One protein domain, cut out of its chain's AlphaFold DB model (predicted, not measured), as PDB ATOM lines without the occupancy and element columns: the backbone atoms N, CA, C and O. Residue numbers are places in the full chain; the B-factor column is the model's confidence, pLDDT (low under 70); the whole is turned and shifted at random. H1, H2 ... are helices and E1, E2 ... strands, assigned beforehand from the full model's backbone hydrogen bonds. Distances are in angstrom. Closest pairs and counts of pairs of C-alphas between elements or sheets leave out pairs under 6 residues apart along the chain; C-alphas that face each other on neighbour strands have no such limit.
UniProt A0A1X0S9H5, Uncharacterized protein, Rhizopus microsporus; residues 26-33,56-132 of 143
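What this domain is: This is residues 26 to 33 and 56 to 132 of the 143 residues of an uncharacterized protein of Rhizopus microsporus (UniProt A0A1X0S9H5). A twisted sheet of three strands, E1, E2 and E3, makes one part of the domain; the short helix H1 and the helix H2 form a loose cluster beyond it, with H2 only grazing the sheet, mostly at E3. A third and longest helix, H3, turns away from H2 after a tight link, and its residues 122 to 132 stick out free as an arm. The printed part has 85 residues, with three named strands followed by three named helices in the order E1 E2 E3 H1 H2 H3; the sheet runs E1 - E2 - E3, all antiparallel. The class is mixed, helices and strands; the whole is compact, with a radius of gyration of the C-alphas of 13.6 A, and spans 41 by 28 by 21 A.

Where its parts are: Find C-alpha 26 at (4.728, 5.732, -25.910); from there E1, residues 26 to 32, runs 20.6 A. After the cut look for E2, residues 60 to 66, 18.8 A long, and then E3, residues 69 to 78, 21.8 A long, which bends by 77 degrees at residue 72. Next comes H1, residues 88 to 91, with C-alpha 88 at (23.401, -9.306, -35.424). H2 covers residues 98 to 109 and is 16.4 A long; H3, residues 114 to 132, runs 27.4 A to C-alpha 132 at (19.474, -10.289, -7.539).

How they stand to each other: Begin with the sheet, which is twisted, its C-alphas lying up to 4.2 A off the best plane. E1, an edge strand, is antiparallel to the inner strand E2 at 172 degrees; look for N 29 and O 63, 2.9 A apart and within hydrogen-bond range. E2 and the other edge strand, E3, form a hairpin, antiparallel at 159 degrees, with N 62 and O 76 at 2.8 A. H2 only grazes the sheet with its residues 100 to 108; its closest C-alphas to E3 are those of Leu 108 and Val 77, 7.9 A apart. H1 is not on the sheet, but touches H2, which meets it with residues 101 to 105 alone; the closest C-alphas are those of Ala 88 and Lys 101, 5.7 A apart. H2 and H3 are close but not clearly touching, with the closest C-alphas, of Arg 107 and Val 117, 7.9 A apart; they run opposite ways at a tilt of 38 degrees, only just steep. H3 is not on the sheet and is apart from H1. In H2 and H3 every O i to N i+4 pair is within hydrogen-bond range; H1 is too short for such a pair.

The domain as a whole: The two C-alphas farthest apart are those of Glu 56 and Ser 132, at 42.9 A. Residues 34 to 55 are not printed, and C-alphas 33 and 56 are 8.6 A apart across this cut. Of the links that are printed whole, none is long. The mean pLDDT of the printed part is 73.0; look for low confidence, under 70, at residue 56, residues 94 to 95 and residues 109 to 132.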
ATOM      1  N   LEU A  26       4.049   4.507 -25.491       85.88
ATOM      2  CA  LEU A  26       4.728   5.732 -25.910       85.88
ATOM      3  C   LEU A  26       5.075   5.678 -27.400       85.88
ATOM      4  O   LEU A  26       4.842   6.629 -28.142       85.88
ATOM      5  N   TRP A  27       5.622   4.547 -27.850       86.00
ATOM      6  CA  TRP A  27       5.885   4.300 -29.262       86.00
ATOM      7  C   TRP A  27       5.844   2.809 -29.593       86.00
ATOM      8  O   TRP A  27       6.054   1.938 -28.743       86.00
ATOM      9  N   ARG A  28       5.568   2.521 -30.866       86.25
ATOM     10  CA  ARG A  28       5.513   1.170 -31.423       86.25
ATOM     11  C   ARG A  28       6.124   1.151 -32.817       86.25
ATOM     12  O   ARG A  28       5.642   1.848 -33.706       86.25
ATOM     13  N   SER A  29       7.111   0.285 -33.015       82.50
ATOM     14  CA  SER A  29       7.810   0.108 -34.291       82.50
ATOM     15  C   SER A  29       7.673  -1.324 -34.796       82.50
ATOM     16  O   SER A  29       7.736  -2.283 -34.026       82.50
ATOM     17  N   LEU A  30       7.472  -1.458 -36.106       83.94
ATOM     18  CA  LEU A  30       7.364  -2.731 -36.811       83.94
ATOM     19  C   LEU A  30       8.557  -2.900 -37.747       83.94
ATOM     20  O   LEU A  30       8.821  -2.018 -38.563       83.94
ATOM     21  N   TYR A  31       9.222  -4.049 -37.674       80.62
ATOM     22  CA  TYR A  31      10.312  -4.408 -38.574       80.62
ATOM     23  C   TYR A  31       9.986  -5.713 -39.296       80.62
ATOM     24  O   TYR A  31       9.724  -6.743 -38.674       80.62
ATOM     25  N   GLU A  32       9.997  -5.655 -40.625       83.19
ATOM     26  CA  GLU A  32       9.796  -6.807 -41.503       83.19
ATOM     27  C   GLU A  32      11.145  -7.366 -41.961       83.19
ATOM     28  O   GLU A  32      12.153  -6.655 -42.025       83.19
ATOM     29  N   CYS A  33      11.171  -8.645 -42.328       77.88
ATOM     30  CA  CYS A  33      12.373  -9.236 -42.897       77.88
ATOM     31  C   CYS A  33      12.709  -8.613 -44.255       77.88
ATOM     32  O   CYS A  33      11.897  -8.603 -45.183       77.88
ATOM     33  N   GLU A  56       8.159 -12.716 -49.263       68.94
ATOM     34  CA  GLU A  56       6.907 -12.708 -48.515       68.94
ATOM     35  C   GLU A  56       7.098 -13.440 -47.178       68.94
ATOM     36  O   GLU A  56       6.445 -14.437 -46.880       68.94
ATOM     37  N   CYS A  57       8.067 -12.981 -46.379       81.00
ATOM     38  CA  CYS A  57       8.207 -13.459 -45.012       81.00
ATOM     39  C   CYS A  57       7.107 -12.814 -44.171       81.00
ATOM     40  O   CYS A  57       6.960 -11.592 -44.171       81.00
ATOM     41  N   LYS A  58       6.341 -13.639 -43.454       83.69
ATOM     42  CA  LYS A  58       5.265 -13.171 -42.571       83.69
ATOM     43  C   LYS A  58       5.767 -12.786 -41.178       83.69
ATOM     44  O   LYS A  58       4.985 -12.258 -40.394       83.69
ATOM     45  N   ALA A  59       7.040 -13.054 -40.874       83.81
ATOM     46  CA  ALA A  59       7.634 -12.719 -39.590       83.81
ATOM     47  C   ALA A  59       7.828 -11.205 -39.434       83.81
ATOM     48  O   ALA A  59       8.307 -10.520 -40.343       83.81
ATOM     49  N   ARG A  60       7.474 -10.695 -38.255       84.25
ATOM     50  CA  ARG A  60       7.572  -9.287 -37.875       84.25
ATOM     51  C   ARG A  60       8.172  -9.177 -36.483       84.25
ATOM     52  O   ARG A  60       7.691  -9.809 -35.548       84.25
ATOM     53  N   LEU A  61       9.179  -8.327 -36.337       81.88
ATOM     54  CA  LEU A  61       9.663  -7.884 -35.035       81.88
ATOM     55  C   LEU A  61       8.862  -6.645 -34.628       81.88
ATOM     56  O   LEU A  61       8.763  -5.681 -35.389       81.88
ATOM     57  N   ILE A  62       8.284  -6.670 -33.435       86.75
ATOM     58  CA  ILE A  62       7.484  -5.582 -32.881       86.75
ATOM     59  C   ILE A  62       8.204  -5.078 -31.636       86.75
ATOM     60  O   ILE A  62       8.346  -5.814 -30.659       86.75
ATOM     61  N   ALA A  63       8.651  -3.827 -31.675       84.06
ATOM     62  CA  ALA A  63       9.223  -3.139 -30.524       84.06
ATOM     63  C   ALA A  63       8.181  -2.169 -29.962       84.06
ATOM     64  O   ALA A  63       7.633  -1.353 -30.709       84.06
ATOM     65  N   ILE A  64       7.885  -2.289 -28.670       86.44
ATOM     66  CA  ILE A  64       6.881  -1.486 -27.971       86.44
ATOM     67  C   ILE A  64       7.524  -0.895 -26.719       86.44
ATOM     68  O   ILE A  64       8.116  -1.624 -25.929       86.44
ATOM     69  N   CYS A  65       7.375   0.410 -26.523       83.56
ATOM     70  CA  CYS A  65       7.738   1.093 -25.286       83.56
ATOM     71  C   CYS A  65       6.459   1.590 -24.613       83.56
ATOM     72  O   CYS A  65       5.687   2.313 -25.243       83.56
ATOM     73  N   TYR A  66       6.208   1.176 -23.371       85.25
ATOM     74  CA  TYR A  66       4.974   1.495 -22.649       85.25
ATOM     75  C   TYR A  66       5.109   2.777 -21.828       85.25
ATOM     76  O   TYR A  66       6.182   3.064 -21.307       85.25
ATOM     77  N   PHE A  67       4.014   3.522 -21.640       80.75
ATOM     78  CA  PHE A  67       4.028   4.677 -20.728       80.75
ATOM     79  C   PHE A  67       4.289   4.265 -19.275       80.75
ATOM     80  O   PHE A  67       4.897   5.018 -18.521       80.75
ATOM     81  N   SER A  68       3.850   3.064 -18.889       84.50
ATOM     82  CA  SER A  68       4.041   2.512 -17.545       84.50
ATOM     83  C   SER A  68       5.497   2.178 -17.225       84.50
ATOM     84  O   SER A  68       5.859   2.129 -16.053       84.50
ATOM     85  N   ASN A  69       6.313   1.910 -18.248       82.56
ATOM     86  CA  ASN A  69       7.731   1.617 -18.089       82.56
ATOM     87  C   ASN A  69       8.531   2.143 -19.297       82.56
ATOM     88  O   ASN A  69       8.845   1.373 -20.205       82.56
ATOM     89  N   PRO A  70       8.838   3.454 -19.339       77.81
ATOM     90  CA  PRO A  70       9.523   4.068 -20.475       77.81
ATOM     91  C   PRO A  70      11.006   3.674 -20.577       77.81
ATOM     92  O   PRO A  70      11.619   3.894 -21.619       77.81
ATOM     93  N   GLU A  71      11.583   3.093 -19.519       76.12
ATOM     94  CA  GLU A  71      12.970   2.607 -19.500       76.12
ATOM     95  C   GLU A  71      13.118   1.225 -20.156       76.12
ATOM     96  O   GLU A  71      14.227   0.811 -20.498       76.12
ATOM     97  N   GLU A  72      12.007   0.518 -20.382       73.50
ATOM     98  CA  GLU A  72      11.997  -0.817 -20.967       73.50
ATOM     99  C   GLU A  72      11.363  -0.820 -22.364       73.50
ATOM    100  O   GLU A  72      10.304  -0.240 -22.621       73.50
ATOM    101  N   VAL A  73      12.006  -1.541 -23.285       75.38
ATOM    102  CA  VAL A  73      11.450  -1.838 -24.608       75.38
ATOM    103  C   VAL A  73      11.077  -3.311 -24.660       75.38
ATOM    104  O   VAL A  73      11.937  -4.193 -24.642       75.38
ATOM    105  N   VAL A  74       9.782  -3.579 -24.791       82.06
ATOM    106  CA  VAL A  74       9.256  -4.927 -24.982       82.06
ATOM    107  C   VAL A  74       9.408  -5.304 -26.449       82.06
ATOM    108  O   VAL A  74       8.825  -4.683 -27.342       82.06
ATOM    109  N   ILE A  75      10.189  -6.352 -26.699       81.00
ATOM    110  CA  ILE A  75      10.420  -6.889 -28.038       81.00
ATOM    111  C   ILE A  75       9.650  -8.195 -28.181       81.00
ATOM    112  O   ILE A  75       9.876  -9.151 -27.440       81.00
ATOM    113  N   THR A  76       8.750  -8.241 -29.156       82.94
ATOM    114  CA  THR A  76       7.969  -9.435 -29.496       82.94
ATOM    115  C   THR A  76       8.158  -9.794 -30.960       82.94
ATOM    116  O   THR A  76       8.471  -8.943 -31.793       82.94
ATOM    117  N   VAL A  77       7.988 -11.075 -31.271       81.06
ATOM    118  CA  VAL A  77       8.059 -11.603 -32.634       81.06
ATOM    119  C   VAL A  77       6.689 -12.165 -32.975       81.06
ATOM    120  O   VAL A  77       6.114 -12.916 -32.188       81.06
ATOM    121  N   ASP A  78       6.160 -11.774 -34.127       83.31
ATOM    122  CA  ASP A  78       4.902 -12.268 -34.676       83.31
ATOM    123  C   ASP A  78       5.159 -12.992 -36.000       83.31
ATOM    124  O   ASP A  78       5.961 -12.532 -36.810       83.31
ATOM    125  N   GLY A  79       4.463 -14.104 -36.232       80.62
ATOM    126  CA  GLY A  79       4.660 -14.961 -37.401       80.62
ATOM    127  C   GLY A  79       5.972 -15.758 -37.393       80.62
ATOM    128  O   GLY A  79       6.849 -15.573 -36.554       80.62
ATOM    129  N   ASN A  80       6.101 -16.666 -38.364       80.94
ATOM    130  CA  ASN A  80       7.266 -17.542 -38.507       80.94
ATOM    131  C   ASN A  80       8.145 -17.109 -39.684       80.94
ATOM    132  O   ASN A  80       7.643 -16.691 -40.733       80.94
ATOM    133  N   HIS A  81       9.459 -17.265 -39.527       78.75
ATOM    134  CA  HIS A  81      10.409 -17.051 -40.613       78.75
ATOM    135  C   HIS A  81      10.375 -18.222 -41.600       78.75
ATOM    136  O   HIS A  81      10.406 -19.383 -41.205       78.75
ATOM    137  N   CYS A  82      10.348 -17.916 -42.897       79.12
ATOM    138  CA  CYS A  82      10.463 -18.900 -43.982       79.12
ATOM    139  C   CYS A  82      11.859 -18.898 -44.633       79.12
ATOM    140  O   CYS A  82      12.036 -19.380 -45.750       79.12
ATOM    141  N   HIS A  83      12.835 -18.271 -43.980       75.12
ATOM    142  CA  HIS A  83      14.202 -18.123 -44.462       75.12
ATOM    143  C   HIS A  83      15.182 -18.258 -43.298       75.12
ATOM    144  O   HIS A  83      14.810 -18.080 -42.138       75.12
ATOM    145  N   VAL A  84      16.446 -18.520 -43.627       75.38
ATOM    146  CA  VAL A  84      17.535 -18.508 -42.647       75.38
ATOM    147  C   VAL A  84      17.669 -17.104 -42.069       75.38
ATOM    148  O   VAL A  84      17.658 -16.111 -42.806       75.38
ATOM    149  N   LEU A  85      17.757 -17.019 -40.748       75.88
ATOM    150  CA  LEU A  85      17.921 -15.758 -40.044       75.88
ATOM    151  C   LEU A  85      19.294 -15.148 -40.328       75.88
ATOM    152  O   LEU A  85      20.286 -15.858 -40.485       75.88
ATOM    153  N   GLY A  86      19.322 -13.818 -40.409       73.81
ATOM    154  CA  GLY A  86      20.567 -13.061 -40.512       73.81
ATOM    155  C   GLY A  86      21.363 -13.091 -39.207       73.81
ATOM    156  O   GLY A  86      20.972 -13.734 -38.242       73.81
ATOM    157  N   SER A  87      22.476 -12.370 -39.191       75.69
ATOM    158  CA  SER A  87      23.347 -12.141 -38.033       75.69
ATOM    159  C   SER A  87      22.995 -10.836 -37.306       75.69
ATOM    160  O   SER A  87      22.294  -9.983 -37.850       75.69
ATOM    161  N   ALA A  88      23.563 -10.590 -36.119       77.06
ATOM    162  CA  ALA A  88      23.401  -9.306 -35.424       77.06
ATOM    163  C   ALA A  88      23.906  -8.099 -36.249       77.06
ATOM    164  O   ALA A  88      23.403  -6.983 -36.102       77.06
ATOM    165  N   LYS A  89      24.832  -8.310 -37.202       75.06
ATOM    166  CA  LYS A  89      25.284  -7.278 -38.159       75.06
ATOM    167  C   LYS A  89      24.186  -6.828 -39.123       75.06
ATOM    168  O   LYS A  89      24.291  -5.760 -39.732       75.06
ATOM    169  N   ASP A  90      23.138  -7.621 -39.295       75.25
ATOM    170  CA  ASP A  90      21.989  -7.255 -40.122       75.25
ATOM    171  C   ASP A  90      21.035  -6.314 -39.371       75.25
ATOM    172  O   ASP A  90      20.283  -5.569 -39.994       75.25
ATOM    173  N   LEU A  91      21.170  -6.232 -38.041       73.31
ATOM    174  CA  LEU A  91      20.492  -5.266 -37.174       73.31
ATOM    175  C   LEU A  91      21.280  -3.953 -37.010       73.31
ATOM    176  O   LEU A  91      20.932  -3.128 -36.168       73.31
ATOM    177  N   GLN A  92      22.345  -3.725 -37.790       73.06
ATOM    178  CA  GLN A  92      23.246  -2.574 -37.604       73.06
ATOM    179  C   GLN A  92      22.554  -1.205 -37.707       73.06
ATOM    180  O   GLN A  92      23.013  -0.254 -37.087       73.06
ATOM    181  N   TYR A  93      21.457  -1.112 -38.464       70.06
ATOM    182  CA  TYR A  93      20.696   0.129 -38.645       70.06
ATOM    183  C   TYR A  93      19.664   0.373 -37.537       70.06
ATOM    184  O   TYR A  93      19.050   1.435 -37.502       70.06
ATOM    185  N   LEU A  94      19.469  -0.592 -36.632       68.69
ATOM    186  CA  LEU A  94      18.653  -0.387 -35.445       68.69
ATOM    187  C   LEU A  94      19.479   0.360 -34.386       68.69
ATOM    188  O   LEU A  94      20.601  -0.077 -34.085       68.69
ATOM    189  N   PRO A  95      18.937   1.435 -33.784       69.75
ATOM    190  CA  PRO A  95      19.582   2.179 -32.704       69.75
ATOM    191  C   PRO A  95      19.474   1.408 -31.374       69.75
ATOM    192  O   PRO A  95      18.898   1.882 -30.405       69.75
ATOM    193  N   LEU A  96      19.988   0.176 -31.350       74.56
ATOM    194  CA  LEU A  96      20.008  -0.720 -30.191       74.56
ATOM    195  C   LEU A  96      21.459  -1.032 -29.806       74.56
ATOM    196  O   LEU A  96      22.338  -1.069 -30.681       74.56
ATOM    197  N   SER A  97      21.698  -1.295 -28.518       75.94
ATOM    198  CA  SER A  97      22.999  -1.758 -28.025       75.94
ATOM    199  C   SER A  97      23.356  -3.139 -28.592       75.94
ATOM    200  O   SER A  97      22.493  -3.871 -29.087       75.94
ATOM    201  N   ALA A  98      24.645  -3.491 -28.549       75.06
ATOM    202  CA  ALA A  98      25.131  -4.783 -29.036       75.06
ATOM    203  C   ALA A  98      24.479  -5.954 -28.281       75.06
ATOM    204  O   ALA A  98      23.963  -6.871 -28.914       75.06
ATOM    205  N   ASP A  99      24.396  -5.855 -26.954       74.50
ATOM    206  CA  ASP A  99      23.820  -6.896 -26.096       74.50
ATOM    207  C   ASP A  99      22.341  -7.149 -26.415       74.50
ATOM    208  O   ASP A  99      21.891  -8.291 -26.500       74.50
ATOM    209  N   VAL A 100      21.579  -6.081 -26.680       72.31
ATOM    210  CA  VAL A 100      20.167  -6.188 -27.074       72.31
ATOM    211  C   VAL A 100      20.036  -6.829 -28.457       72.31
ATOM    212  O   VAL A 100      19.143  -7.647 -28.667       72.31
ATOM    213  N   LYS A 101      20.929  -6.510 -29.402       75.88
ATOM    214  CA  LYS A 101      20.937  -7.122 -30.743       75.88
ATOM    215  C   LYS A 101      21.223  -8.623 -30.686       75.88
ATOM    216  O   LYS A 101      20.532  -9.377 -31.367       75.88
ATOM    217  N   GLU A 102      22.180  -9.050 -29.869       78.75
ATOM    218  CA  GLU A 102      22.489 -10.472 -29.662       78.75
ATOM    219  C   GLU A 102      21.340 -11.203 -28.959       78.75
ATOM    220  O   GLU A 102      20.913 -12.263 -29.414       78.75
ATOM    221  N   ALA A 103      20.731 -10.602 -27.932       74.12
ATOM    222  CA  ALA A 103      19.560 -11.179 -27.270       74.12
ATOM    223  C   ALA A 103      18.355 -11.336 -28.222       74.12
ATOM    224  O   ALA A 103      17.596 -12.301 -28.122       74.12
ATOM    225  N   ILE A 104      18.166 -10.399 -29.161       73.31
ATOM    226  CA  ILE A 104      17.160 -10.518 -30.228       73.31
ATOM    227  C   ILE A 104      17.521 -11.669 -31.168       73.31
ATOM    228  O   ILE A 104      16.662 -12.496 -31.467       73.31
ATOM    229  N   LEU A 105      18.773 -11.729 -31.628       75.56
ATOM    230  CA  LEU A 105      19.257 -12.766 -32.534       75.56
ATOM    231  C   LEU A 105      19.041 -14.163 -31.950       75.56
ATOM    232  O   LEU A 105      18.473 -15.023 -32.619       75.56
ATOM    233  N   GLN A 106      19.439 -14.351 -30.694       75.88
ATOM    234  CA  GLN A 106      19.305 -15.605 -29.971       75.88
ATOM    235  C   GLN A 106      17.835 -16.049 -29.903       75.88
ATOM    236  O   GLN A 106      17.505 -17.166 -30.291       75.88
ATOM    237  N   ARG A 107      16.923 -15.141 -29.535       70.62
ATOM    238  CA  ARG A 107      15.477 -15.429 -29.482       70.62
ATOM    239  C   ARG A 107      14.875 -15.762 -30.846       70.62
ATOM    240  O   ARG A 107      13.959 -16.577 -30.924       70.62
ATOM    241  N   LEU A 108      15.360 -15.129 -31.916       71.25
ATOM    242  CA  LEU A 108      14.925 -15.435 -33.279       71.25
ATOM    243  C   LEU A 108      15.430 -16.822 -33.711       71.25
ATOM    244  O   LEU A 108      14.651 -17.618 -34.233       71.25
ATOM    245  N   GLN A 109      16.715 -17.114 -33.477       68.38
ATOM    246  CA  GLN A 109      17.374 -18.375 -33.846       68.38
ATOM    247  C   GLN A 109      16.812 -19.584 -33.106       68.38
ATOM    248  O   GLN A 109      16.785 -20.680 -33.661       68.38
ATOM    249  N   GLU A 110      16.323 -19.382 -31.887       65.25
ATOM    250  CA  GLU A 110      15.711 -20.439 -31.095       65.25
ATOM    251  C   GLU A 110      14.405 -20.971 -31.714       65.25
ATOM    252  O   GLU A 110      14.048 -22.097 -31.420       65.25
ATOM    253  N   GLY A 111      13.707 -20.274 -32.622       61.47
ATOM    254  CA  GLY A 111      12.710 -20.900 -33.514       61.47
ATOM    255  C   GLY A 111      11.533 -21.672 -32.873       61.47
ATOM    256  O   GLY A 111      10.881 -22.453 -33.569       61.47
ATOM    257  N   TYR A 112      11.227 -21.500 -31.582       47.66
ATOM    258  CA  TYR A 112      10.229 -22.325 -30.884       47.66
ATOM    259  C   TYR A 112       8.842 -21.681 -30.786       47.66
ATOM    260  O   TYR A 112       8.684 -20.464 -30.750       47.66
ATOM    261  N   ASN A 113       7.816 -22.541 -30.730       59.41
ATOM    262  CA  ASN A 113       6.409 -22.158 -30.650       59.41
ATOM    263  C   ASN A 113       6.160 -21.098 -29.558       59.41
ATOM    264  O   ASN A 113       6.805 -21.083 -28.506       59.41
ATOM    265  N   THR A 114       5.163 -20.248 -29.803       59.22
ATOM    266  CA  THR A 114       4.785 -19.083 -28.989       59.22
ATOM    267  C   THR A 114       4.676 -19.379 -27.482       59.22
ATOM    268  O   THR A 114       4.955 -18.515 -26.652       59.22
ATOM    269  N   ARG A 115       4.306 -20.609 -27.101       59.62
ATOM    270  CA  ARG A 115       4.180 -21.063 -25.708       59.62
ATOM    271  C   ARG A 115       5.544 -21.323 -25.066       59.62
ATOM    272  O   ARG A 115       5.764 -20.891 -23.939       59.62
ATOM    273  N   SER A 116       6.464 -21.979 -25.767       53.03
ATOM    274  CA  SER A 116       7.802 -22.298 -25.248       53.03
ATOM    275  C   SER A 116       8.673 -21.050 -25.081       53.03
ATOM    276  O   SER A 116       9.368 -20.928 -24.075       53.03
ATOM    277  N   VAL A 117       8.557 -20.081 -25.998       53.00
ATOM    278  CA  VAL A 117       9.245 -18.778 -25.902       53.00
ATOM    279  C   VAL A 117       8.762 -17.991 -24.684       53.00
ATOM    280  O   VAL A 117       9.573 -17.483 -23.911       53.00
ATOM    281  N   ARG A 118       7.444 -17.964 -24.439       68.81
ATOM    282  CA  ARG A 118       6.871 -17.354 -23.231       68.81
ATOM    283  C   ARG A 118       7.430 -17.998 -21.957       68.81
ATOM    284  O   ARG A 118       7.819 -17.282 -21.038       68.81
ATOM    285  N   PHE A 119       7.518 -19.329 -21.904       61.56
ATOM    286  CA  PHE A 119       8.084 -20.033 -20.747       61.56
ATOM    287  C   PHE A 119       9.580 -19.759 -20.543       61.56
ATOM    288  O   PHE A 119       9.992 -19.547 -19.405       61.56
ATOM    289  N   ALA A 120      10.381 -19.723 -21.610       58.56
ATOM    290  CA  ALA A 120      11.818 -19.456 -21.523       58.56
ATOM    291  C   ALA A 120      12.112 -18.024 -21.045       58.56
ATOM    292  O   ALA A 120      12.927 -17.833 -20.144       58.56
ATOM    293  N   ILE A 121      11.378 -17.033 -21.567       68.69
ATOM    294  CA  ILE A 121      11.496 -15.630 -21.150       68.69
ATOM    295  C   ILE A 121      11.102 -15.475 -19.676       68.69
ATOM    296  O   ILE A 121      11.883 -14.946 -18.889       68.69
ATOM    297  N   HIS A 122       9.942 -16.001 -19.261       65.31
ATOM    298  CA  HIS A 122       9.531 -15.941 -17.853       65.31
ATOM    299  C   HIS A 122      10.512 -16.657 -16.912       65.31
ATOM    300  O   HIS A 122      10.705 -16.207 -15.782       65.31
ATOM    301  N   ARG A 123      11.139 -17.754 -17.355       64.31
ATOM    302  CA  ARG A 123      12.141 -18.483 -16.566       64.31
ATOM    303  C   ARG A 123      13.428 -17.679 -16.400       64.31
ATOM    304  O   ARG A 123      13.898 -17.560 -15.277       64.31
ATOM    305  N   ALA A 124      13.944 -17.087 -17.476       61.66
ATOM    306  CA  ALA A 124      15.146 -16.257 -17.431       61.66
ATOM    307  C   ALA A 124      14.962 -15.038 -16.507       61.66
ATOM    308  O   ALA A 124      15.802 -14.793 -15.647       61.66
ATOM    309  N   PHE A 125      13.827 -14.336 -16.602       63.41
ATOM    310  CA  PHE A 125      13.525 -13.202 -15.718       63.41
ATOM    311  C   PHE A 125      13.374 -13.607 -14.245       63.41
ATOM    312  O   PHE A 125      13.858 -12.901 -13.363       63.41
ATOM    313  N   ARG A 126      12.747 -14.758 -13.962       61.50
ATOM    314  CA  ARG A 126      12.653 -15.289 -12.593       61.50
ATOM    315  C   ARG A 126      14.037 -15.596 -12.017       61.50
ATOM    316  O   ARG A 126      14.312 -15.190 -10.895       61.50
ATOM    317  N   SER A 127      14.910 -16.244 -12.785       57.00
ATOM    318  CA  SER A 127      16.266 -16.575 -12.334       57.00
ATOM    319  C   SER A 127      17.154 -15.341 -12.146       57.00
ATOM    320  O   SER A 127      17.953 -15.317 -11.215       57.00
ATOM    321  N   HIS A 128      16.987 -14.297 -12.965       56.56
ATOM    322  CA  HIS A 128      17.671 -13.017 -12.753       56.56
ATOM    323  C   HIS A 128      17.209 -12.323 -11.464       56.56
ATOM    324  O   HIS A 128      18.046 -11.852 -10.702       56.56
ATOM    325  N   ASN A 129      15.906 -12.324 -11.171       54.19
ATOM    326  CA  ASN A 129      15.387 -11.719  -9.943       54.19
ATOM    327  C   ASN A 129      15.754 -12.519  -8.685       54.19
ATOM    328  O   ASN A 129      16.111 -11.907  -7.687       54.19
ATOM    329  N   GLU A 130      15.736 -13.856  -8.733       51.78
ATOM    330  CA  GLU A 130      16.162 -14.712  -7.613       51.78
ATOM    331  C   GLU A 130      17.659 -14.531  -7.290       51.78
ATOM    332  O   GLU A 130      18.024 -14.436  -6.116       51.78
ATOM    333  N   ALA A 131      18.513 -14.383  -8.312       50.41
ATOM    334  CA  ALA A 131      19.937 -14.082  -8.141       50.41
ATOM    335  C   ALA A 131      20.195 -12.650  -7.628       50.41
ATOM    336  O   ALA A 131      21.105 -12.434  -6.829       50.41
ATOM    337  N   SER A 132      19.382 -11.669  -8.036       48.44
ATOM    338  CA  SER A 132      19.474 -10.289  -7.539       48.44
ATOM    339  C   SER A 132      18.914 -10.117  -6.122       48.44
ATOM    340  O   SER A 132      19.378  -9.244  -5.394       48.44
TER     341      SER A 132